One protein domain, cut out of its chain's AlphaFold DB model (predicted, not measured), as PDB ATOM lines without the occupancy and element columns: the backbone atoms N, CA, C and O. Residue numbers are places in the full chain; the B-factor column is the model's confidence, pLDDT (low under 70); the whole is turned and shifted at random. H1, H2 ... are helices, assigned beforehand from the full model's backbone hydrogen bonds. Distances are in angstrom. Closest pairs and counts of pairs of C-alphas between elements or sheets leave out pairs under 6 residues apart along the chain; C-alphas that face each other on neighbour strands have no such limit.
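What this domain is: This is residues 11 to 166 of the 240 residues of an uncharacterized protein of Fusarium oxysporum f. sp. pisi HDV247 (UniProt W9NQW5). Helices H2, H1, H6 and shorter H3 form an up-and-down bundle, each running against the one before it, and the hairpin of H4 and H5 packs on H1. The printed part has 156 residues with six named helices, H1 to H6 in order, all helix. It is compact, radius of gyration of the C-alphas 16.0 A, spanning 47 by 30 by 29 A.

How they stand to each other: H2, residues 41 to 66, forms a hairpin with H1, residues 13 to 37, at a shallow tilt of 23 degrees; the closest C-alphas, Trp 35 and Lys 44, are 5.3 A apart. H2 touches H6, residues 133 to 155, the same way, closest C-alphas Ile 57 and Glu 147, 5.9 A. H6 touches H3, residues 74 to 87, opposite ways, closest C-alphas Pro 83 and Ser 142, 5.5 A. H1, the hub, touches H4, residues 97 to 113, with residues 19 to 30 alone, at a steep tilt of 44 degrees, closest C-alphas Ala 26 and Gly 108, 4.3 A. H4, with residues 107 to 111 alone, touches H5, residues 117 to 124. Every O i to N i+4 pair is within hydrogen-bond range in H1, H2, H4, H5 and H6, 8 of 10 in H3.

Where its parts are: H2 is 38.0 A long, H1 36.6 A. C-alpha 13 is at (108.183, 159.557, 165.081), C-alpha 155 at (101.950, 143.446, 157.939).

The domain as a whole: The printed part has no cut and no long link. Of its residues 52 are under pLDDT 70, among them 152 to 166.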
ATOM      1  N   ALA A  11     109.323 166.489 165.584       50.75
ATOM      2  CA  ALA A  11     108.403 165.612 166.309       50.75
ATOM      3  C   ALA A  11     109.038 164.224 166.444       50.75
ATOM      4  O   ALA A  11     109.644 163.732 165.491       50.75
ATOM      5  N   SER A  12     108.903 163.592 167.611       60.00
ATOM      6  CA  SER A  12     109.227 162.166 167.735       60.00
ATOM      7  C   SER A  12     108.373 161.383 166.730       60.00
ATOM      8  O   SER A  12     107.204 161.720 166.542       60.00
ATOM      9  N   GLY A  13     108.919 160.347 166.083       62.03
ATOM     10  CA  GLY A  13     108.183 159.557 165.081       62.03
ATOM     11  C   GLY A  13     106.818 159.066 165.585       62.03
ATOM     12  O   GLY A  13     105.836 159.139 164.854       62.03
ATOM     13  N   SER A  14     106.726 158.700 166.868       65.50
ATOM     14  CA  SER A  14     105.473 158.300 167.532       65.50
ATOM     15  C   SER A  14     104.449 159.445 167.665       65.50
ATOM     16  O   SER A  14     103.252 159.228 167.501       65.50
ATOM     17  N   GLU A  15     104.879 160.694 167.876       73.25
ATOM     18  CA  GLU A  15     103.965 161.848 167.964       73.25
ATOM     19  C   GLU A  15     103.298 162.138 166.609       73.25
ATOM     20  O   GLU A  15     102.119 162.502 166.534       73.25
ATOM     21  N   MET A  16     104.041 161.932 165.517       76.88
ATOM     22  CA  MET A  16     103.510 162.110 164.169       76.88
ATOM     23  C   MET A  16     102.572 160.972 163.756       76.88
ATOM     24  O   MET A  16     101.521 161.243 163.179       76.88
ATOM     25  N   VAL A  17     102.899 159.719 164.090       76.94
ATOM     26  CA  VAL A  17     102.001 158.569 163.871       76.94
ATOM     27  C   VAL A  17     100.676 158.775 164.595       76.94
ATOM     28  O   VAL A  17      99.619 158.638 163.982       76.94
ATOM     29  N   ASN A  18     100.721 159.206 165.855       81.00
ATOM     30  CA  ASN A  18      99.523 159.525 166.626       81.00
ATOM     31  C   ASN A  18      98.697 160.651 165.996       81.00
ATOM     32  O   ASN A  18      97.473 160.548 165.874       81.00
ATOM     33  N   SER A  19      99.365 161.707 165.528       83.25
ATOM     34  CA  SER A  19      98.706 162.804 164.813       83.25
ATOM     35  C   SER A  19      98.027 162.315 163.528       83.25
ATOM     36  O   SER A  19      96.880 162.676 163.260       83.25
ATOM     37  N   LEU A  20      98.691 161.454 162.752       84.94
ATOM     38  CA  LEU A  20      98.128 160.837 161.549       84.94
ATOM     39  C   LEU A  20      96.943 159.929 161.889       84.94
ATOM     40  O   LEU A  20      95.899 160.043 161.253       84.94
ATOM     41  N   HIS A  21      97.052 159.093 162.919       84.69
ATOM     42  CA  HIS A  21      95.970 158.211 163.358       84.69
ATOM     43  C   HIS A  21      94.699 159.003 163.716       84.69
ATOM     44  O   HIS A  21      93.607 158.689 163.230       84.69
ATOM     45  N   LEU A  22      94.833 160.085 164.494       84.62
ATOM     46  CA  LEU A  22      93.718 160.988 164.813       84.62
ATOM     47  C   LEU A  22      93.151 161.674 163.566       84.62
ATOM     48  O   LEU A  22      91.934 161.819 163.436       84.62
ATOM     49  N   THR A  23      94.019 162.054 162.633       87.00
ATOM     50  CA  THR A  23      93.624 162.690 161.373       87.00
ATOM     51  C   THR A  23      92.796 161.737 160.508       87.00
ATOM     52  O   THR A  23      91.709 162.100 160.066       87.00
ATOM     53  N   TYR A  24      93.246 160.496 160.318       86.06
ATOM     54  CA  TYR A  24      92.507 159.481 159.561       86.06
ATOM     55  C   TYR A  24      91.176 159.111 160.230       86.06
ATOM     56  O   TYR A  24      90.173 158.903 159.545       86.06
ATOM     57  N   LYS A  25      91.124 159.106 161.568       85.69
ATOM     58  CA  LYS A  25      89.867 158.951 162.313       85.69
ATOM     59  C   LYS A  25      88.891 160.100 162.033       85.69
ATOM     60  O   LYS A  25      87.711 159.850 161.800       85.69
ATOM     61  N   ALA A  26      89.363 161.342 162.038       85.38
ATOM     62  CA  ALA A  26      88.522 162.495 161.734       85.38
ATOM     63  C   ALA A  26      88.074 162.508 160.259       85.38
ATOM     64  O   ALA A  26      86.898 162.742 159.981       85.38
ATOM     65  N   ALA A  27      88.962 162.156 159.320       85.00
ATOM     66  CA  ALA A  27      88.640 161.988 157.899       85.00
ATOM     67  C   ALA A  27      87.526 160.953 157.680       85.00
ATOM     68  O   ALA A  27      86.607 161.177 156.888       85.00
ATOM     69  N   GLN A  28      87.558 159.853 158.436       84.56
ATOM     70  CA  GLN A  28      86.498 158.852 158.433       84.56
ATOM     71  C   GLN A  28      85.157 159.426 158.912       84.56
ATOM     72  O   GLN A  28      84.160 159.252 158.222       84.56
ATOM     73  N   GLN A  29      85.124 160.142 160.040       81.94
ATOM     74  CA  GLN A  29      83.885 160.736 160.574       81.94
ATOM     75  C   GLN A  29      83.262 161.766 159.619       81.94
ATOM     76  O   GLN A  29      82.042 161.820 159.438       81.94
ATOM     77  N   ILE A  30      84.110 162.575 158.981       82.12
ATOM     78  CA  ILE A  30      83.714 163.522 157.934       82.12
ATOM     79  C   ILE A  30      83.063 162.773 156.766       82.12
ATOM     80  O   ILE A  30      81.973 163.131 156.321       82.12
ATOM     81  N   THR A  31      83.719 161.715 156.294       81.56
ATOM     82  CA  THR A  31      83.271 160.927 155.140       81.56
ATOM     83  C   THR A  31      81.990 160.154 155.432       81.56
ATOM     84  O   THR A  31      81.109 160.097 154.583       81.56
ATOM     85  N   GLU A  32      81.839 159.615 156.640       82.94
ATOM     86  CA  GLU A  32      80.605 158.969 157.093       82.94
ATOM     87  C   GLU A  32      79.437 159.961 157.097       82.94
ATOM     88  O   GLU A  32      78.349 159.664 156.606       82.94
ATOM     89  N   THR A  33      79.679 161.186 157.572       81.81
ATOM     90  CA  THR A  33      78.662 162.242 157.560       81.81
ATOM     91  C   THR A  33      78.265 162.630 156.135       81.81
ATOM     92  O   THR A  33      77.080 162.845 155.879       81.81
ATOM     93  N   LEU A  34      79.222 162.690 155.202       80.06
ATOM     94  CA  LEU A  34      78.930 162.878 153.777       80.06
ATOM     95  C   LEU A  34      78.091 161.725 153.231       80.06
ATOM     96  O   LEU A  34      77.031 161.963 152.665       80.06
ATOM     97  N   TRP A  35      78.518 160.488 153.470       82.50
ATOM     98  CA  TRP A  35      77.859 159.286 152.970       82.50
ATOM     99  C   TRP A  35      76.388 159.181 153.398       82.50
ATOM    100  O   TRP A  35      75.530 158.905 152.561       82.50
ATOM    101  N   VAL A  36      76.078 159.456 154.671       79.00
ATOM    102  CA  VAL A  36      74.701 159.408 155.204       79.00
ATOM    103  C   VAL A  36      73.786 160.451 154.550       79.00
ATOM    104  O   VAL A  36      72.585 160.222 154.409       79.00
ATOM    105  N   ASN A  37      74.339 161.602 154.164       78.75
ATOM    106  CA  ASN A  37      73.574 162.731 153.635       78.75
ATOM    107  C   ASN A  37      73.585 162.819 152.102       78.75
ATOM    108  O   ASN A  37      72.799 163.579 151.528       78.75
ATOM    109  N   GLU A  38      74.459 162.065 151.444       79.38
ATOM    110  CA  GLU A  38      74.585 162.049 149.995       79.38
ATOM    111  C   GLU A  38      73.375 161.359 149.356       79.38
ATOM    112  O   GLU A  38      72.823 160.387 149.877       79.38
ATOM    113  N   ARG A  39      72.925 161.882 148.217       78.62
ATOM    114  CA  ARG A  39      71.813 161.317 147.436       78.62
ATOM    115  C   ARG A  39      72.288 160.701 146.133       78.62
ATOM    116  O   ARG A  39      71.584 159.855 145.589       78.62
ATOM    117  N   ASP A  40      73.445 161.127 145.651       79.12
ATOM    118  CA  ASP A  40      74.071 160.572 144.468       79.12
ATOM    119  C   ASP A  40      74.747 159.225 144.788       79.12
ATOM    120  O   ASP A  40      75.579 159.113 145.689       79.12
ATOM    121  N   GLU A  41      74.363 158.173 144.065       77.44
ATOM    122  CA  GLU A  41      74.857 156.814 144.315       77.44
ATOM    123  C   GLU A  41      76.341 156.637 143.944       77.44
ATOM    124  O   GLU A  41      77.048 155.854 144.583       77.44
ATOM    125  N   GLU A  42      76.854 157.397 142.969       76.19
ATOM    126  CA  GLU A  42      78.278 157.387 142.614       76.19
ATOM    127  C   GLU A  42      79.108 157.998 143.750       76.19
ATOM    128  O   GLU A  42      80.118 157.428 144.175       76.19
ATOM    129  N   LEU A  43      78.653 159.125 144.303       77.44
ATOM    130  CA  LEU A  43      79.304 159.777 145.439       77.44
ATOM    131  C   LEU A  43      79.184 158.963 146.733       77.44
ATOM    132  O   LEU A  43      80.144 158.918 147.508       77.44
ATOM    133  N   LYS A  44      78.072 158.252 146.953       77.12
ATOM    134  CA  LYS A  44      77.965 157.292 148.063       77.12
ATOM    135  C   LYS A  44      78.961 156.148 147.928       77.12
ATOM    136  O   LYS A  44      79.630 155.819 148.907       77.12
ATOM    137  N   SER A  45      79.067 155.552 146.741       75.56
ATOM    138  CA  SER A  45      80.026 154.475 146.475       75.56
ATOM    139  C   SER A  45      81.465 154.952 146.691       75.56
ATOM    140  O   SER A  45      82.251 154.294 147.374       75.56
ATOM    141  N   PHE A  46      81.780 156.160 146.219       78.81
ATOM    142  CA  PHE A  46      83.058 156.816 146.479       78.81
ATOM    143  C   PHE A  46      83.335 157.000 147.982       78.81
ATOM    144  O   PHE A  46      84.405 156.616 148.457       78.81
ATOM    145  N   CYS A  47      82.372 157.521 148.753       78.38
ATOM    146  CA  CYS A  47      82.527 157.686 150.202       78.38
ATOM    147  C   CYS A  47      82.706 156.341 150.922       78.38
ATOM    148  O   CYS A  47      83.507 156.249 151.851       78.38
ATOM    149  N   ALA A  48      82.018 155.285 150.478       75.50
ATOM    150  CA  ALA A  48      82.220 153.936 150.999       75.50
ATOM    151  C   ALA A  48      83.654 153.435 150.749       75.50
ATOM    152  O   ALA A  48      84.288 152.912 151.667       75.50
ATOM    153  N   GLY A  49      84.199 153.674 149.551       74.19
ATOM    154  CA  GLY A  49      85.596 153.372 149.227       74.19
ATOM    155  C   GLY A  49      86.586 154.123 150.124       74.19
ATOM    156  O   GLY A  49      87.501 153.517 150.683       74.19
ATOM    157  N   LEU A  50      86.368 155.422 150.344       81.06
ATOM    158  CA  LEU A  50      87.179 156.217 151.271       81.06
ATOM    159  C   LEU A  50      87.140 155.659 152.703       81.06
ATOM    160  O   LEU A  50      88.189 155.495 153.328       81.06
ATOM    161  N   MET A  51      85.951 155.325 153.217       78.75
ATOM    162  CA  MET A  51      85.803 154.744 154.558       78.75
ATOM    163  C   MET A  51      86.563 153.422 154.707       78.75
ATOM    164  O   MET A  51      87.157 153.181 155.762       78.75
ATOM    165  N   ALA A  52      86.575 152.580 153.670       74.88
ATOM    166  CA  ALA A  52      87.332 151.331 153.674       74.88
ATOM    167  C   ALA A  52      88.840 151.593 153.823       74.88
ATOM    168  O   ALA A  52      89.455 151.086 154.766       74.88
ATOM    169  N   TYR A  53      89.415 152.454 152.977       79.94
ATOM    170  CA  TYR A  53      90.840 152.789 153.050       79.94
ATOM    171  C   TYR A  53      91.228 153.459 154.370       79.94
ATOM    172  O   TYR A  53      92.233 153.089 154.977       79.94
ATOM    173  N   PHE A  54      90.424 154.404 154.866       81.81
ATOM    174  CA  PHE A  54      90.705 155.048 156.150       81.81
ATOM    175  C   PHE A  54      90.698 154.052 157.310       81.81
ATOM    176  O   PHE A  54      91.545 154.151 158.195       81.81
ATOM    177  N   ASN A  55      89.795 153.067 157.304       74.88
ATOM    178  CA  ASN A  55      89.794 152.007 158.310       74.88
ATOM    179  C   ASN A  55      91.056 151.139 158.243       74.88
ATOM    180  O   ASN A  55      91.631 150.848 159.294       74.88
ATOM    181  N   MET A  56      91.487 150.749 157.040       74.88
ATOM    182  CA  MET A  56      92.698 149.945 156.841       74.88
ATOM    183  C   MET A  56      93.943 150.696 157.326       74.88
ATOM    184  O   MET A  56      94.660 150.201 158.193       74.88
ATOM    185  N   ILE A  57      94.132 151.937 156.868       80.38
ATOM    186  CA  ILE A  57      95.276 152.775 157.251       80.38
ATOM    187  C   ILE A  57      95.280 153.042 158.760       80.38
ATOM    188  O   ILE A  57      96.308 152.885 159.416       80.38
ATOM    189  N   LYS A  58      94.129 153.396 159.347       80.50
ATOM    190  CA  LYS A  58      93.993 153.627 160.795       80.50
ATOM    191  C   LYS A  58      94.379 152.387 161.605       80.50
ATOM    192  O   LYS A  58      95.076 152.515 162.607       80.50
ATOM    193  N   ARG A  59      93.950 151.196 161.174       74.12
ATOM    194  CA  ARG A  59      94.323 149.933 161.826       74.12
ATOM    195  C   ARG A  59      95.836 149.725 161.789       74.12
ATOM    196  O   ARG A  59      96.414 149.434 162.830       74.12
ATOM    197  N   SER A  60      96.466 149.916 160.632       75.50
ATOM    198  CA  SER A  60      97.922 149.791 160.494       75.50
ATOM    199  C   SER A  60      98.668 150.803 161.367       75.50
ATOM    200  O   SER A  60      99.637 150.445 162.027       75.50
ATOM    201  N   LEU A  61      98.180 152.044 161.460       77.00
ATOM    202  CA  LEU A  61      98.758 153.066 162.338       77.00
ATOM    203  C   LEU A  61      98.628 152.728 163.828       77.00
ATOM    204  O   LEU A  61      99.543 153.028 164.584       77.00
ATOM    205  N   SER A  62      97.533 152.088 164.249       72.44
ATOM    206  CA  SER A  62      97.376 151.630 165.637       72.44
ATOM    207  C   SER A  62      98.413 150.566 166.006       72.44
ATOM    208  O   SER A  62      98.966 150.614 167.097       72.44
ATOM    209  N   ILE A  63      98.713 149.639 165.091       69.12
ATOM    210  CA  ILE A  63      99.733 148.594 165.300       69.12
ATOM    211  C   ILE A  63     101.134 149.220 165.407       69.12
ATOM    212  O   ILE A  63     101.957 148.795 166.217       69.12
ATOM    213  N   LEU A  64     101.398 150.260 164.611       69.31
ATOM    214  CA  LEU A  64     102.665 150.998 164.623       69.31
ATOM    215  C   LEU A  64     102.911 151.804 165.904       69.31
ATOM    216  O   LEU A  64     104.064 152.104 166.199       69.31
ATOM    217  N   ASP A  65     101.858 152.195 166.624       63.53
ATOM    218  CA  ASP A  65     101.988 152.919 167.895       63.53
ATOM    219  C   ASP A  65     102.253 151.961 169.074       63.53
ATOM    220  O   ASP A  65     103.016 152.293 169.980       63.53
ATOM    221  N   ASP A  66     101.685 150.747 169.028       54.41
ATOM    222  CA  ASP A  66     101.850 149.715 170.067       54.41
ATOM    223  C   ASP A  66     103.190 148.968 169.972       54.41
ATOM    224  O   ASP A  66     103.795 148.589 170.983       54.41
ATOM    225  N   THR A  67     103.683 148.759 168.753       52.00
ATOM    226  CA  THR A  67     105.004 148.177 168.525       52.00
ATOM    227  C   THR A  67     106.038 149.289 168.683       52.00
ATOM    228  O   THR A  67     105.972 150.314 168.018       52.00
ATOM    229  N   SER A  68     107.006 149.131 169.586       49.56
ATOM    230  CA  SER A  68     108.090 150.088 169.861       49.56
ATOM    231  C   SER A  68     109.089 150.199 168.693       49.56
ATOM    232  O   SER A  68     110.301 150.041 168.859       49.56
ATOM    233  N   VAL A  69     108.577 150.436 167.483       52.69
ATOM    234  CA  VAL A  69     109.310 150.430 166.226       52.69
ATOM    235  C   VAL A  69     110.240 151.640 166.203       52.69
ATOM    236  O   VAL A  69     109.794 152.788 166.320       52.69
ATOM    237  N   PRO A  70     111.553 151.414 166.053       50.56
ATOM    238  CA  PRO A  70     112.516 152.489 166.040       50.56
ATOM    239  C   PRO A  70     112.410 153.221 164.699       50.56
ATOM    240  O   PRO A  70     112.767 152.684 163.659       50.56
ATOM    241  N   VAL A  71     111.959 154.474 164.768       57.25
ATOM    242  CA  VAL A  71     111.997 155.477 163.693       57.25
ATOM    243  C   VAL A  71     111.125 155.118 162.486       57.25
ATOM    244  O   VAL A  71     111.549 154.464 161.539       57.25
ATOM    245  N   VAL A  72     109.896 155.635 162.491       62.66
ATOM    246  CA  VAL A  72     109.065 155.686 161.285       62.66
ATOM    247  C   VAL A  72     109.787 156.482 160.203       62.66
ATOM    248  O   VAL A  72     110.239 157.604 160.448       62.66
ATOM    249  N   ASP A  73     109.896 155.895 159.012       69.56
ATOM    250  CA  ASP A  73     110.547 156.534 157.876       69.56
ATOM    251  C   ASP A  73     109.815 157.830 157.487       69.56
ATOM    252  O   ASP A  73     108.591 157.881 157.338       69.56
ATOM    253  N   SER A  74     110.591 158.892 157.278       70.88
ATOM    254  CA  SER A  74     110.123 160.154 156.702       70.88
ATOM    255  C   SER A  74     109.399 159.969 155.359       70.88
ATOM    256  O   SER A  74     108.468 160.725 155.057       70.88
ATOM    257  N   GLY A  75     109.782 158.947 154.581       76.50
ATOM    258  CA  GLY A  75     109.105 158.548 153.348       76.50
ATOM    259  C   GLY A  75     107.669 158.085 153.597       76.50
ATOM    260  O   GLY A  75     106.750 158.582 152.947       76.50
ATOM    261  N   LEU A  76     107.458 157.229 154.601       77.88
ATOM    262  CA  LEU A  76     106.128 156.748 154.986       77.88
ATOM    263  C   LEU A  76     105.232 157.888 155.483       77.88
ATOM    264  O   LEU A  76     104.072 157.980 155.090       77.88
ATOM    265  N   ILE A  77     105.768 158.791 156.308       79.62
ATOM    266  CA  ILE A  77     105.017 159.964 156.781       79.62
ATOM    267  C   ILE A  77     104.584 160.833 155.594       79.62
ATOM    268  O   ILE A  77     103.436 161.267 155.534       79.62
ATOM    269  N   THR A  78     105.482 161.066 154.634       81.44
ATOM    270  CA  THR A  78     105.175 161.850 153.427       81.44
ATOM    271  C   THR A  78     104.085 161.179 152.592       81.44
ATOM    272  O   THR A  78     103.154 161.851 152.149       81.44
ATOM    273  N   LEU A  79     104.165 159.857 152.427       86.00
ATOM    274  CA  LEU A  79     103.155 159.076 151.723       86.00
ATOM    275  C   LEU A  79     101.783 159.209 152.400       86.00
ATOM    276  O   LEU A  79     100.810 159.574 151.751       86.00
ATOM    277  N   LEU A  80     101.721 159.019 153.721       86.75
ATOM    278  CA  LEU A  80     100.480 159.089 154.498       86.75
ATOM    279  C   LEU A  80      99.867 160.489 154.577       86.75
ATOM    280  O   LEU A  80      98.672 160.611 154.850       86.75
ATOM    281  N   LEU A  81     100.651 161.539 154.339       84.81
ATOM    282  CA  LEU A  81     100.158 162.911 154.253       84.81
ATOM    283  C   LEU A  81      99.538 163.230 152.888       84.81
ATOM    284  O   LEU A  81      98.623 164.051 152.829       84.81
ATOM    285  N   ALA A  82      99.974 162.576 151.808       85.94
ATOM    286  CA  ALA A  82      99.531 162.905 150.454       85.94
ATOM    287  C   ALA A  82      98.001 162.801 150.254       85.94
ATOM    288  O   ALA A  82      97.421 163.730 149.686       85.94
ATOM    289  N   PRO A  83      97.291 161.759 150.740       86.31
ATOM    290  CA  PRO A  83      95.830 161.731 150.679       86.31
ATOM    291  C   PRO A  83      95.181 162.885 151.441       86.31
ATOM    292  O   PRO A  83      94.239 163.497 150.948       86.31
ATOM    293  N   ILE A  84      95.705 163.223 152.622       83.12
ATOM    294  CA  ILE A  84      95.171 164.304 153.458       83.12
ATOM    295  C   ILE A  84      95.316 165.657 152.753       83.12
ATOM    296  O   ILE A  84      94.400 166.476 152.787       83.12
ATOM    297  N   GLU A  85      96.426 165.884 152.054       79.56
ATOM    298  CA  GLU A  85      96.617 167.090 151.243       79.56
ATOM    299  C   GLU A  85      95.652 167.164 150.052       79.56
ATOM    300  O   GLU A  85      95.177 168.248 149.719       79.56
ATOM    301  N   LEU A  86      95.310 166.029 149.436       79.62
ATOM    302  CA  LEU A  86      94.314 165.984 148.358       79.62
ATOM    303  C   LEU A  86      92.891 166.251 148.863       79.62
ATOM    304  O   LEU A  86      92.102 166.880 148.160       79.62
ATOM    305  N   MET A  87      92.567 165.819 150.086       76.00
ATOM    306  CA  MET A  87      91.292 166.144 150.735       76.00
ATOM    307  C   MET A  87      91.164 167.649 151.042       76.00
ATOM    308  O   MET A  87      90.051 168.175 151.090       76.00
ATOM    309  N   PHE A  88      92.298 168.343 151.220       68.44
ATOM    310  CA  PHE A  88      92.378 169.765 151.566       68.44
ATOM    311  C   PHE A  88      93.367 170.509 150.654       68.44
ATOM    312  O   PHE A  88      94.495 170.805 151.071       68.44
ATOM    313  N   PRO A  89      92.958 170.869 149.422       58.22
ATOM    314  CA  PRO A  89      93.819 171.607 148.508       58.22
ATOM    315  C   PRO A  89      94.330 172.896 149.162       58.22
ATOM    316  O   PRO A  89      93.568 173.633 149.787       58.22
ATOM    317  N   ALA A  90      95.621 173.196 148.988       49.12
ATOM    318  CA  ALA A  90      96.345 174.288 149.656       49.12
ATOM    319  C   ALA A  90      95.701 175.691 149.548       49.12
ATOM    320  O   ALA A  90      96.074 176.592 150.299       49.12
ATOM    321  N   SER A  91      94.732 175.881 148.649       46.72
ATOM    322  CA  SER A  91      93.906 177.084 148.538       46.72
ATOM    323  C   SER A  91      93.009 177.352 149.752       46.72
ATOM    324  O   SER A  91      92.607 178.498 149.937       46.72
ATOM    325  N   SER A  92      92.696 176.350 150.581       51.00
ATOM    326  CA  SER A  92      91.864 176.536 151.782       51.00
ATOM    327  C   SER A  92      92.663 176.954 153.022       51.00
ATOM    328  O   SER A  92      92.118 177.622 153.898       51.00
ATOM    329  N   LEU A  93      93.957 176.615 153.102       50.28
ATOM    330  CA  LEU A  93      94.791 176.840 154.287       50.28
ATOM    331  C   LEU A  93      96.255 177.118 153.885       50.28
ATOM    332  O   LEU A  93      97.044 176.190 153.685       50.28
ATOM    333  N   GLN A  94      96.662 178.394 153.838       55.44
ATOM    334  CA  GLN A  94      98.077 178.826 153.759       55.44
ATOM    335  C   GLN A  94      98.832 178.585 155.086       55.44
ATOM    336  O   GLN A  94      99.534 179.453 155.595       55.44
ATOM    337  N   VAL A  95      98.633 177.422 155.697       59.25
ATOM    338  CA  VAL A  95      99.066 177.119 157.063       59.25
ATOM    339  C   VAL A  95      99.965 175.874 157.034       59.25
ATOM    340  O   VAL A  95      99.721 174.994 156.197       59.25
ATOM    341  N   PRO A  96     101.006 175.785 157.888       67.00
ATOM    342  CA  PRO A  96     101.845 174.593 158.010       67.00
ATOM    343  C   PRO A  96     101.052 173.282 158.143       67.00
ATOM    344  O   PRO A  96      99.973 173.246 158.729       67.00
ATOM    345  N   ILE A  97     101.614 172.170 157.648       65.88
ATOM    346  CA  ILE A  97     100.966 170.839 157.635       65.88
ATOM    347  C   ILE A  97     100.448 170.425 159.019       65.88
ATOM    348  O   ILE A  97      99.335 169.920 159.125       65.88
ATOM    349  N   LYS A  98     101.205 170.681 160.092       67.06
ATOM    350  CA  LYS A  98     100.777 170.357 161.466       67.06
ATOM    351  C   LYS A  98      99.476 171.052 161.861       67.06
ATOM    352  O   LYS A  98      98.626 170.449 162.510       67.06
ATOM    353  N   ASP A  99      99.311 172.301 161.451       68.44
ATOM    354  CA  ASP A  99      98.095 173.052 161.729       68.44
ATOM    355  C   ASP A  99      96.937 172.549 160.860       68.44
ATOM    356  O   ASP A  99      95.817 172.474 161.347       68.44
ATOM    357  N   ARG A 100      97.200 172.090 159.627       69.44
ATOM    358  CA  ARG A 100      96.183 171.431 158.784       69.44
ATOM    359  C   ARG A 100      95.665 170.132 159.403       69.44
ATOM    360  O   ARG A 100      94.459 169.914 159.427       69.44
ATOM    361  N   LEU A 101      96.556 169.294 159.940       74.62
ATOM    362  CA  LEU A 101      96.167 168.071 160.654       74.62
ATOM    363  C   LEU A 101      95.297 168.404 161.872       74.62
ATOM    364  O   LEU A 101      94.241 167.804 162.068       74.62
ATOM    365  N   ARG A 102      95.698 169.410 162.661       78.81
ATOM    366  CA  ARG A 102      94.922 169.877 163.819       78.81
ATOM    367  C   ARG A 102      93.541 170.392 163.417       78.81
ATOM    368  O   ARG A 102      92.564 170.103 164.101       78.81
ATOM    369  N   GLU A 103      93.456 171.146 162.326       74.69
ATOM    370  CA  GLU A 103      92.191 171.645 161.785       74.69
ATOM    371  C   GLU A 103      91.258 170.502 161.371       74.69
ATOM    372  O   GLU A 103      90.070 170.538 161.690       74.69
ATOM    373  N   LEU A 104      91.794 169.452 160.747       75.25
ATOM    374  CA  LEU A 104      91.032 168.266 160.356       75.25
ATOM    375  C   LEU A 104      90.504 167.507 161.581       75.25
ATOM    376  O   LEU A 104      89.320 167.173 161.636       75.25
ATOM    377  N   VAL A 105      91.347 167.310 162.598       81.88
ATOM    378  CA  VAL A 105      90.934 166.712 163.878       81.88
ATOM    379  C   VAL A 105      89.825 167.542 164.530       81.88
ATOM    380  O   VAL A 105      88.781 166.994 164.882       81.88
ATOM    381  N   ARG A 106      89.989 168.869 164.597       80.75
ATOM    382  CA  ARG A 106      88.978 169.787 165.144       80.75
ATOM    383  C   ARG A 106      87.662 169.723 164.367       80.75
ATOM    384  O   ARG A 106      86.589 169.802 164.966       80.75
ATOM    385  N   LEU A 107      87.727 169.589 163.042       76.12
ATOM    386  CA  LEU A 107      86.546 169.452 162.193       76.12
ATOM    387  C   LEU A 107      85.798 168.144 162.498       76.12
ATOM    388  O   LEU A 107      84.584 168.176 162.691       76.12
ATOM    389  N   GLY A 108      86.517 167.023 162.610       75.06
ATOM    390  CA  GLY A 108      85.940 165.733 163.007       75.06
ATOM    391  C   GLY A 108      85.283 165.780 164.393       75.06
ATOM    392  O   GLY A 108      84.137 165.360 164.558       75.06
ATOM    393  N   GLU A 109      85.957 166.382 165.375       81.31
ATOM    394  CA  GLU A 109      85.419 166.586 166.729       81.31
ATOM    395  C   GLU A 109      84.167 167.475 166.737       81.31
ATOM    396  O   GLU A 109      83.185 167.179 167.425       81.31
ATOM    397  N   SER A 110      84.173 168.550 165.942       76.94
ATOM    398  CA  SER A 110      83.030 169.453 165.796       76.94
ATOM    399  C   SER A 110      81.816 168.734 165.208       76.94
ATOM    400  O   SER A 110      80.701 168.921 165.702       76.94
ATOM    401  N   ILE A 111      82.019 167.874 164.208       75.56
ATOM    402  CA  ILE A 111      80.956 167.053 163.614       75.56
ATOM    403  C   ILE A 111      80.364 166.099 164.656       75.56
ATOM    404  O   ILE A 111      79.140 166.010 164.763       75.56
ATOM    405  N   GLY A 112      81.210 165.448 165.461       69.69
ATOM    406  CA  GLY A 112      80.770 164.542 166.527       69.69
ATOM    407  C   GLY A 112      79.955 165.228 167.632       69.69
ATOM    408  O   GLY A 112      79.047 164.617 168.190       69.69
ATOM    409  N   CYS A 113      80.239 166.500 167.924       72.88
ATOM    410  CA  CYS A 113      79.524 167.284 168.940       72.88
ATOM    411  C   CYS A 113      78.264 167.997 168.413       72.88
ATOM    412  O   CYS A 113      77.477 168.529 169.199       72.88
ATOM    413  N   THR A 114      78.077 168.072 167.094       76.31
ATOM    414  CA  THR A 114      76.980 168.830 166.481       76.31
ATOM    415  C   THR A 114      75.765 167.930 166.274       76.31
ATOM    416  O   THR A 114      75.862 166.897 165.629       76.31
ATOM    417  N   ASN A 115      74.586 168.334 166.757       72.25
ATOM    418  CA  ASN A 115      73.364 167.523 166.618       72.25
ATOM    419  C   ASN A 115      72.603 167.757 165.301       72.25
ATOM    420  O   ASN A 115      71.776 166.935 164.924       72.25
ATOM    421  N   SER A 116      72.850 168.875 164.609       80.75
ATOM    422  CA  SER A 116      72.147 169.236 163.370       80.75
ATOM    423  C   SER A 116      72.937 168.810 162.138       80.75
ATOM    424  O   SER A 116      74.056 169.284 161.932       80.75
ATOM    425  N   ASP A 117      72.339 167.983 161.282       75.62
ATOM    426  CA  ASP A 117      72.982 167.512 160.050       75.62
ATOM    427  C   ASP A 117      73.266 168.653 159.067       75.62
ATOM    428  O   ASP A 117      74.318 168.677 158.435       75.62
ATOM    429  N   PHE A 118      72.413 169.679 159.030       73.75
ATOM    430  CA  PHE A 118      72.672 170.888 158.243       73.75
ATOM    431  C   PHE A 118      73.938 171.624 158.713       73.75
ATOM    432  O   PHE A 118      74.750 172.057 157.897       73.75
ATOM    433  N   ALA A 119      74.138 171.739 160.030       73.06
ATOM    434  CA  ALA A 119      75.324 172.389 160.585       73.06
ATOM    435  C   ALA A 119      76.594 171.552 160.351       73.06
ATOM    436  O   ALA A 119      77.636 172.112 160.008       73.06
ATOM    437  N   LYS A 120      76.498 170.216 160.445       77.38
ATOM    438  CA  LYS A 120      77.599 169.314 160.072       77.38
ATOM    439  C   LYS A 120      77.984 169.487 158.600       77.38
ATOM    440  O   LYS A 120      79.157 169.676 158.300       77.38
ATOM    441  N   LEU A 121      77.007 169.494 157.691       73.12
ATOM    442  CA  LEU A 121      77.243 169.658 156.253       73.12
ATOM    443  C   LEU A 121      77.813 171.035 155.900       73.12
ATOM    444  O   LEU A 121      78.690 171.132 155.045       73.12
ATOM    445  N   SER A 122      77.383 172.096 156.589       70.38
ATOM    446  CA  SER A 122      77.969 173.431 156.422       70.38
ATOM    447  C   SER A 122      79.455 173.447 156.791       70.38
ATOM    448  O   SER A 122      80.248 174.048 156.071       70.38
ATOM    449  N   ASN A 123      79.851 172.759 157.865       67.44
ATOM    450  CA  ASN A 123      81.260 172.630 158.247       67.44
ATOM    451  C   ASN A 123      82.054 171.798 157.225       67.44
ATOM    452  O   ASN A 123      83.214 172.097 156.947       67.44
ATOM    453  N   ILE A 124      81.415 170.789 156.628       71.81
ATOM    454  CA  ILE A 124      82.026 169.911 155.624       71.81
ATOM    455  C   ILE A 124      82.131 170.580 154.248       71.81
ATOM    456  O   ILE A 124      83.022 170.237 153.486       71.81
ATOM    457  N   SER A 125      81.296 171.571 153.924       64.81
ATOM    458  CA  SER A 125      81.324 172.270 152.625       64.81
ATOM    459  C   SER A 125      82.662 172.952 152.280       64.81
ATOM    460  O   SER A 125      82.883 173.345 151.136       64.81
ATOM    461  N   LEU A 126      83.565 173.068 153.259       58.06
ATOM    462  CA  LEU A 126      84.948 173.526 153.100       58.06
ATOM    463  C   LEU A 126      85.882 172.464 152.483       58.06
ATOM    464  O   LEU A 126      86.994 172.799 152.073       58.06
ATOM    465  N   LEU A 127      85.456 171.201 152.436       64.44
ATOM    466  CA  LEU A 127      86.182 170.084 151.844       64.44
ATOM    467  C   LEU A 127      85.831 169.932 150.365       64.44
ATOM    468  O   LEU A 127      84.668 169.773 149.999       64.44
ATOM    469  N   ASP A 128      86.858 169.879 149.519       64.56
ATOM    470  CA  ASP A 128      86.709 169.770 148.062       64.56
ATOM    471  C   ASP A 128      86.509 168.333 147.553       64.56
ATOM    472  O   ASP A 128      86.586 168.074 146.352       64.56
ATOM    473  N   LEU A 129      86.218 167.406 148.472       62.12
ATOM    474  CA  LEU A 129      86.220 165.948 148.288       62.12
ATOM    475  C   LEU A 129      85.387 165.439 147.106       62.12
ATOM    476  O   LEU A 129      85.645 164.346 146.608       62.12
ATOM    477  N   THR A 130      84.390 166.202 146.664       61.25
ATOM    478  CA  THR A 130      83.395 165.768 145.676       61.25
ATOM    479  C   THR A 130      83.411 166.580 144.380       61.25
ATOM    480  O   THR A 130      82.633 166.280 143.475       61.25
ATOM    481  N   LYS A 131      84.289 167.588 144.236       66.94
ATOM    482  CA  LYS A 131      84.165 168.563 143.134       66.94
ATOM    483  C   LYS A 131      84.462 168.009 141.743       66.94
ATOM    484  O   LYS A 131      83.798 168.413 140.794       66.94
ATOM    485  N   THR A 132      85.450 167.125 141.591       74.44
ATOM    486  CA  THR A 132      85.819 166.570 140.275       74.44
ATOM    487  C   THR A 132      86.067 165.071 140.345       74.44
ATOM    488  O   THR A 132      86.477 164.534 141.374       74.44
ATOM    489  N   TYR A 133      85.787 164.371 139.247       77.38
ATOM    490  CA  TYR A 133      86.068 162.940 139.127       77.38
ATOM    491  C   TYR A 133      87.578 162.661 139.213       77.38
ATOM    492  O   TYR A 133      88.010 161.719 139.874       77.38
ATOM    493  N   GLU A 134      88.394 163.528 138.617       80.62
ATOM    494  CA  GLU A 134      89.851 163.420 138.619       80.62
ATOM    495  C   GLU A 134      90.425 163.474 140.037       80.62
ATOM    496  O   GLU A 134      91.266 162.641 140.375       80.62
ATOM    497  N   LEU A 135      89.953 164.403 140.877       79.44
ATOM    498  CA  LEU A 135      90.411 164.517 142.266       79.44
ATOM    499  C   LEU A 135      89.982 163.293 143.085       79.44
ATOM    500  O   LEU A 135      90.787 162.746 143.836       79.44
ATOM    501  N   ARG A 136      88.745 162.815 142.884       81.81
ATOM    502  CA  ARG A 136      88.229 161.592 143.520       81.81
ATOM    503  C   ARG A 136      89.097 160.376 143.180       81.81
ATOM    504  O   ARG A 136      89.519 159.645 144.074       81.81
ATOM    505  N   ASN A 137      89.436 160.200 141.904       82.38
ATOM    506  CA  ASN A 137      90.297 159.108 141.449       82.38
ATOM    507  C   ASN A 137      91.737 159.239 141.982       82.38
ATOM    508  O   ASN A 137      92.336 158.253 142.404       82.38
ATOM    509  N   GLN A 138      92.299 160.452 141.995       84.31
ATOM    510  CA  GLN A 138      93.630 160.698 142.560       84.31
ATOM    511  C   GLN A 138      93.683 160.404 144.060       84.31
ATOM    512  O   GLN A 138      94.645 159.790 144.519       84.31
ATOM    513  N   LEU A 139      92.646 160.787 144.810       85.31
ATOM    514  CA  LEU A 139      92.553 160.500 146.238       85.31
ATOM    515  C   LEU A 139      92.500 158.991 146.500       85.31
ATOM    516  O   LEU A 139      93.273 158.502 147.320       85.31
ATOM    517  N   LEU A 140      91.659 158.249 145.772       83.00
ATOM    518  CA  LEU A 140      91.585 156.789 145.906       83.00
ATOM    519  C   LEU A 140      92.917 156.111 145.575       83.00
ATOM    520  O   LEU A 140      93.364 155.260 146.333       83.00
ATOM    521  N   LYS A 141      93.589 156.525 144.495       83.44
ATOM    522  CA  LYS A 141      94.918 155.998 144.144       83.44
ATOM    523  C   LYS A 141      95.956 156.294 145.221       83.44
ATOM    524  O   LYS A 141      96.746 155.420 145.558       83.44
ATOM    525  N   SER A 142      95.944 157.507 145.771       85.19
ATOM    526  CA  SER A 142      96.841 157.898 146.859       85.19
ATOM    527  C   SER A 142      96.618 157.036 148.105       85.19
ATOM    528  O   SER A 142      97.569 156.529 148.690       85.19
ATOM    529  N   LEU A 143      95.355 156.788 148.463       84.81
ATOM    530  CA  LEU A 143      94.994 155.918 149.584       84.81
ATOM    531  C   LEU A 143      95.362 154.452 149.351       84.81
ATOM    532  O   LEU A 143      95.845 153.807 150.278       84.81
ATOM    533  N   ALA A 144      95.179 153.947 148.131       80.25
ATOM    534  CA  ALA A 144      95.587 152.596 147.762       80.25
ATOM    535  C   ALA A 144      97.105 152.414 147.901       80.25
ATOM    536  O   ALA A 144      97.538 151.465 148.543       80.25
ATOM    537  N   MET A 145      97.905 153.369 147.411       82.62
ATOM    538  CA  MET A 145      99.365 153.334 147.578       82.62
ATOM    539  C   MET A 145      99.790 153.381 149.052       82.62
ATOM    540  O   MET A 145     100.747 152.710 149.437       82.62
ATOM    541  N   CYS A 146      99.096 154.167 149.888       83.56
ATOM    542  CA  CYS A 146      99.341 154.190 151.332       83.56
ATOM    543  C   CYS A 146      99.082 152.829 151.982       83.56
ATOM    544  O   CYS A 146      99.881 152.391 152.805       83.56
ATOM    545  N   GLU A 147      97.957 152.195 151.649       82.88
ATOM    546  CA  GLU A 147      97.580 150.889 152.194       82.88
ATOM    547  C   GLU A 147      98.568 149.805 151.770       82.88
ATOM    548  O   GLU A 147      99.091 149.113 152.638       82.88
ATOM    549  N   GLU A 148      98.897 149.743 150.481       79.62
ATOM    550  CA  GLU A 148      99.876 148.813 149.917       79.62
ATOM    551  C   GLU A 148     101.245 148.984 150.583       79.62
ATOM    552  O   GLU A 148     101.779 148.052 151.169       79.62
ATOM    553  N   THR A 149     101.757 150.216 150.663       79.94
ATOM    554  CA  THR A 149     103.057 150.460 151.309       79.94
ATOM    555  C   THR A 149     103.046 150.081 152.792       79.94
ATOM    556  O   THR A 149     104.035 149.548 153.301       79.94
ATOM    557  N   LEU A 150     101.955 150.357 153.516       75.06
ATOM    558  CA  LEU A 150     101.817 149.955 154.919       75.06
ATOM    559  C   LEU A 150     101.752 148.433 155.073       75.06
ATOM    560  O   LEU A 150     102.307 147.902 156.040       75.06
ATOM    561  N   ARG A 151     101.088 147.742 154.144       70.44
ATOM    562  CA  ARG A 151     100.985 146.284 154.120       70.44
ATOM    563  C   ARG A 151     102.358 145.652 153.905       70.44
ATOM    564  O   ARG A 151     102.817 144.936 154.797       70.44
ATOM    565  N   ASP A 152     103.035 146.020 152.821       68.50
ATOM    566  CA  ASP A 152     104.333 145.471 152.418       68.50
ATOM    567  C   ASP A 152     105.421 145.753 153.468       68.50
ATOM    568  O   ASP A 152     106.312 144.942 153.720       68.50
ATOM    569  N   SER A 153     105.350 146.920 154.119       64.69
ATOM    570  CA  SER A 153     106.384 147.357 155.065       64.69
ATOM    571  C   SER A 153     106.217 146.798 156.483       64.69
ATOM    572  O   SER A 153     107.202 146.767 157.232       64.69
ATOM    573  N   TYR A 154     105.001 146.406 156.891       57.25
ATOM    574  CA  TYR A 154     104.706 146.116 158.304       57.25
ATOM    575  C   TYR A 154     103.820 144.898 158.569       57.25
ATOM    576  O   TYR A 154     103.992 144.265 159.610       57.25
ATOM    577  N   LEU A 155     102.881 144.552 157.683       55.28
ATOM    578  CA  LEU A 155     101.950 143.446 157.939       55.28
ATOM    579  C   LEU A 155     102.510 142.088 157.502       55.28
ATOM    580  O   LEU A 155     102.174 141.084 158.128       55.28
ATOM    581  N   GLU A 156     103.395 142.047 156.502       47.12
ATOM    582  CA  GLU A 156     103.979 140.786 156.013       47.12
ATOM    583  C   GLU A 156     105.221 140.323 156.791       47.12
ATOM    584  O   GLU A 156     105.515 139.127 156.852       47.12
ATOM    585  N   ASP A 157     105.934 141.237 157.455       49.97
ATOM    586  CA  ASP A 157     107.089 140.885 158.285       49.97
ATOM    587  C   ASP A 157     106.638 140.448 159.690       49.97
ATOM    588  O   ASP A 157     106.746 141.187 160.674       49.97
ATOM    589  N   LEU A 158     106.140 139.209 159.785       48.38
ATOM    590  CA  LEU A 158     105.719 138.543 161.032       48.38
ATOM    591  C   LEU A 158     106.788 138.571 162.140       48.38
ATOM    592  O   LEU A 158     106.463 138.380 163.310       48.38
ATOM    593  N   SER A 159     108.061 138.808 161.800       49.69
ATOM    594  CA  SER A 159     109.150 138.922 162.777       49.69
ATOM    595  C   SER A 159     109.112 140.219 163.595       49.69
ATOM    596  O   SER A 159     109.754 140.300 164.644       49.69
ATOM    597  N   ARG A 160     108.348 141.222 163.140       47.31
ATOM    598  CA  ARG A 160     108.178 142.526 163.804       47.31
ATOM    599  C   ARG A 160     106.975 142.587 164.743       47.31
ATOM    600  O   ARG A 160     106.805 143.587 165.433       47.31
ATOM    601  N   TRP A 161     106.169 141.529 164.776       47.47
ATOM    602  CA  TRP A 161     105.004 141.409 165.644       47.47
ATOM    603  C   TRP A 161     105.467 141.077 167.065       47.47
ATOM    604  O   TRP A 161     106.235 140.134 167.288       47.47
ATOM    605  N   ALA A 162     105.011 141.845 168.049       49.62
ATOM    606  CA  ALA A 162     105.253 141.542 169.449       49.62
ATOM    607  C   ALA A 162     104.427 140.308 169.872       49.62
ATOM    608  O   ALA A 162     103.343 140.067 169.343       49.62
ATOM    609  N   PRO A 163     104.849 139.544 170.899       43.31
ATOM    610  CA  PRO A 163     104.049 138.445 171.455       43.31
ATOM    611  C   PRO A 163     102.626 138.861 171.880       43.31
ATOM    612  O   PRO A 163     101.726 138.028 171.910       43.31
ATOM    613  N   GLY A 164     102.425 140.149 172.194       42.66
ATOM    614  CA  GLY A 164     101.124 140.744 172.510       42.66
ATOM    615  C   GLY A 164     100.212 140.959 171.297       42.66
ATOM    616  O   GLY A 164      98.996 140.979 171.472       42.66
ATOM    617  N   ASP A 165     100.752 141.011 170.081       41.53
ATOM    618  CA  ASP A 165      99.970 141.098 168.839       41.53
ATOM    619  C   ASP A 165      99.345 139.740 168.468       41.53
ATOM    620  O   ASP A 165      98.375 139.666 167.714       41.53
ATOM    621  N   PHE A 166      99.855 138.660 169.076       44.03
ATOM    622  CA  PHE A 166      99.260 137.320 169.081       44.03
ATOM    623  C   PHE A 166      98.322 137.087 170.276       44.03
ATOM    624  O   PHE A 166      97.950 135.939 170.544       44.03
TER     625      PHE A 166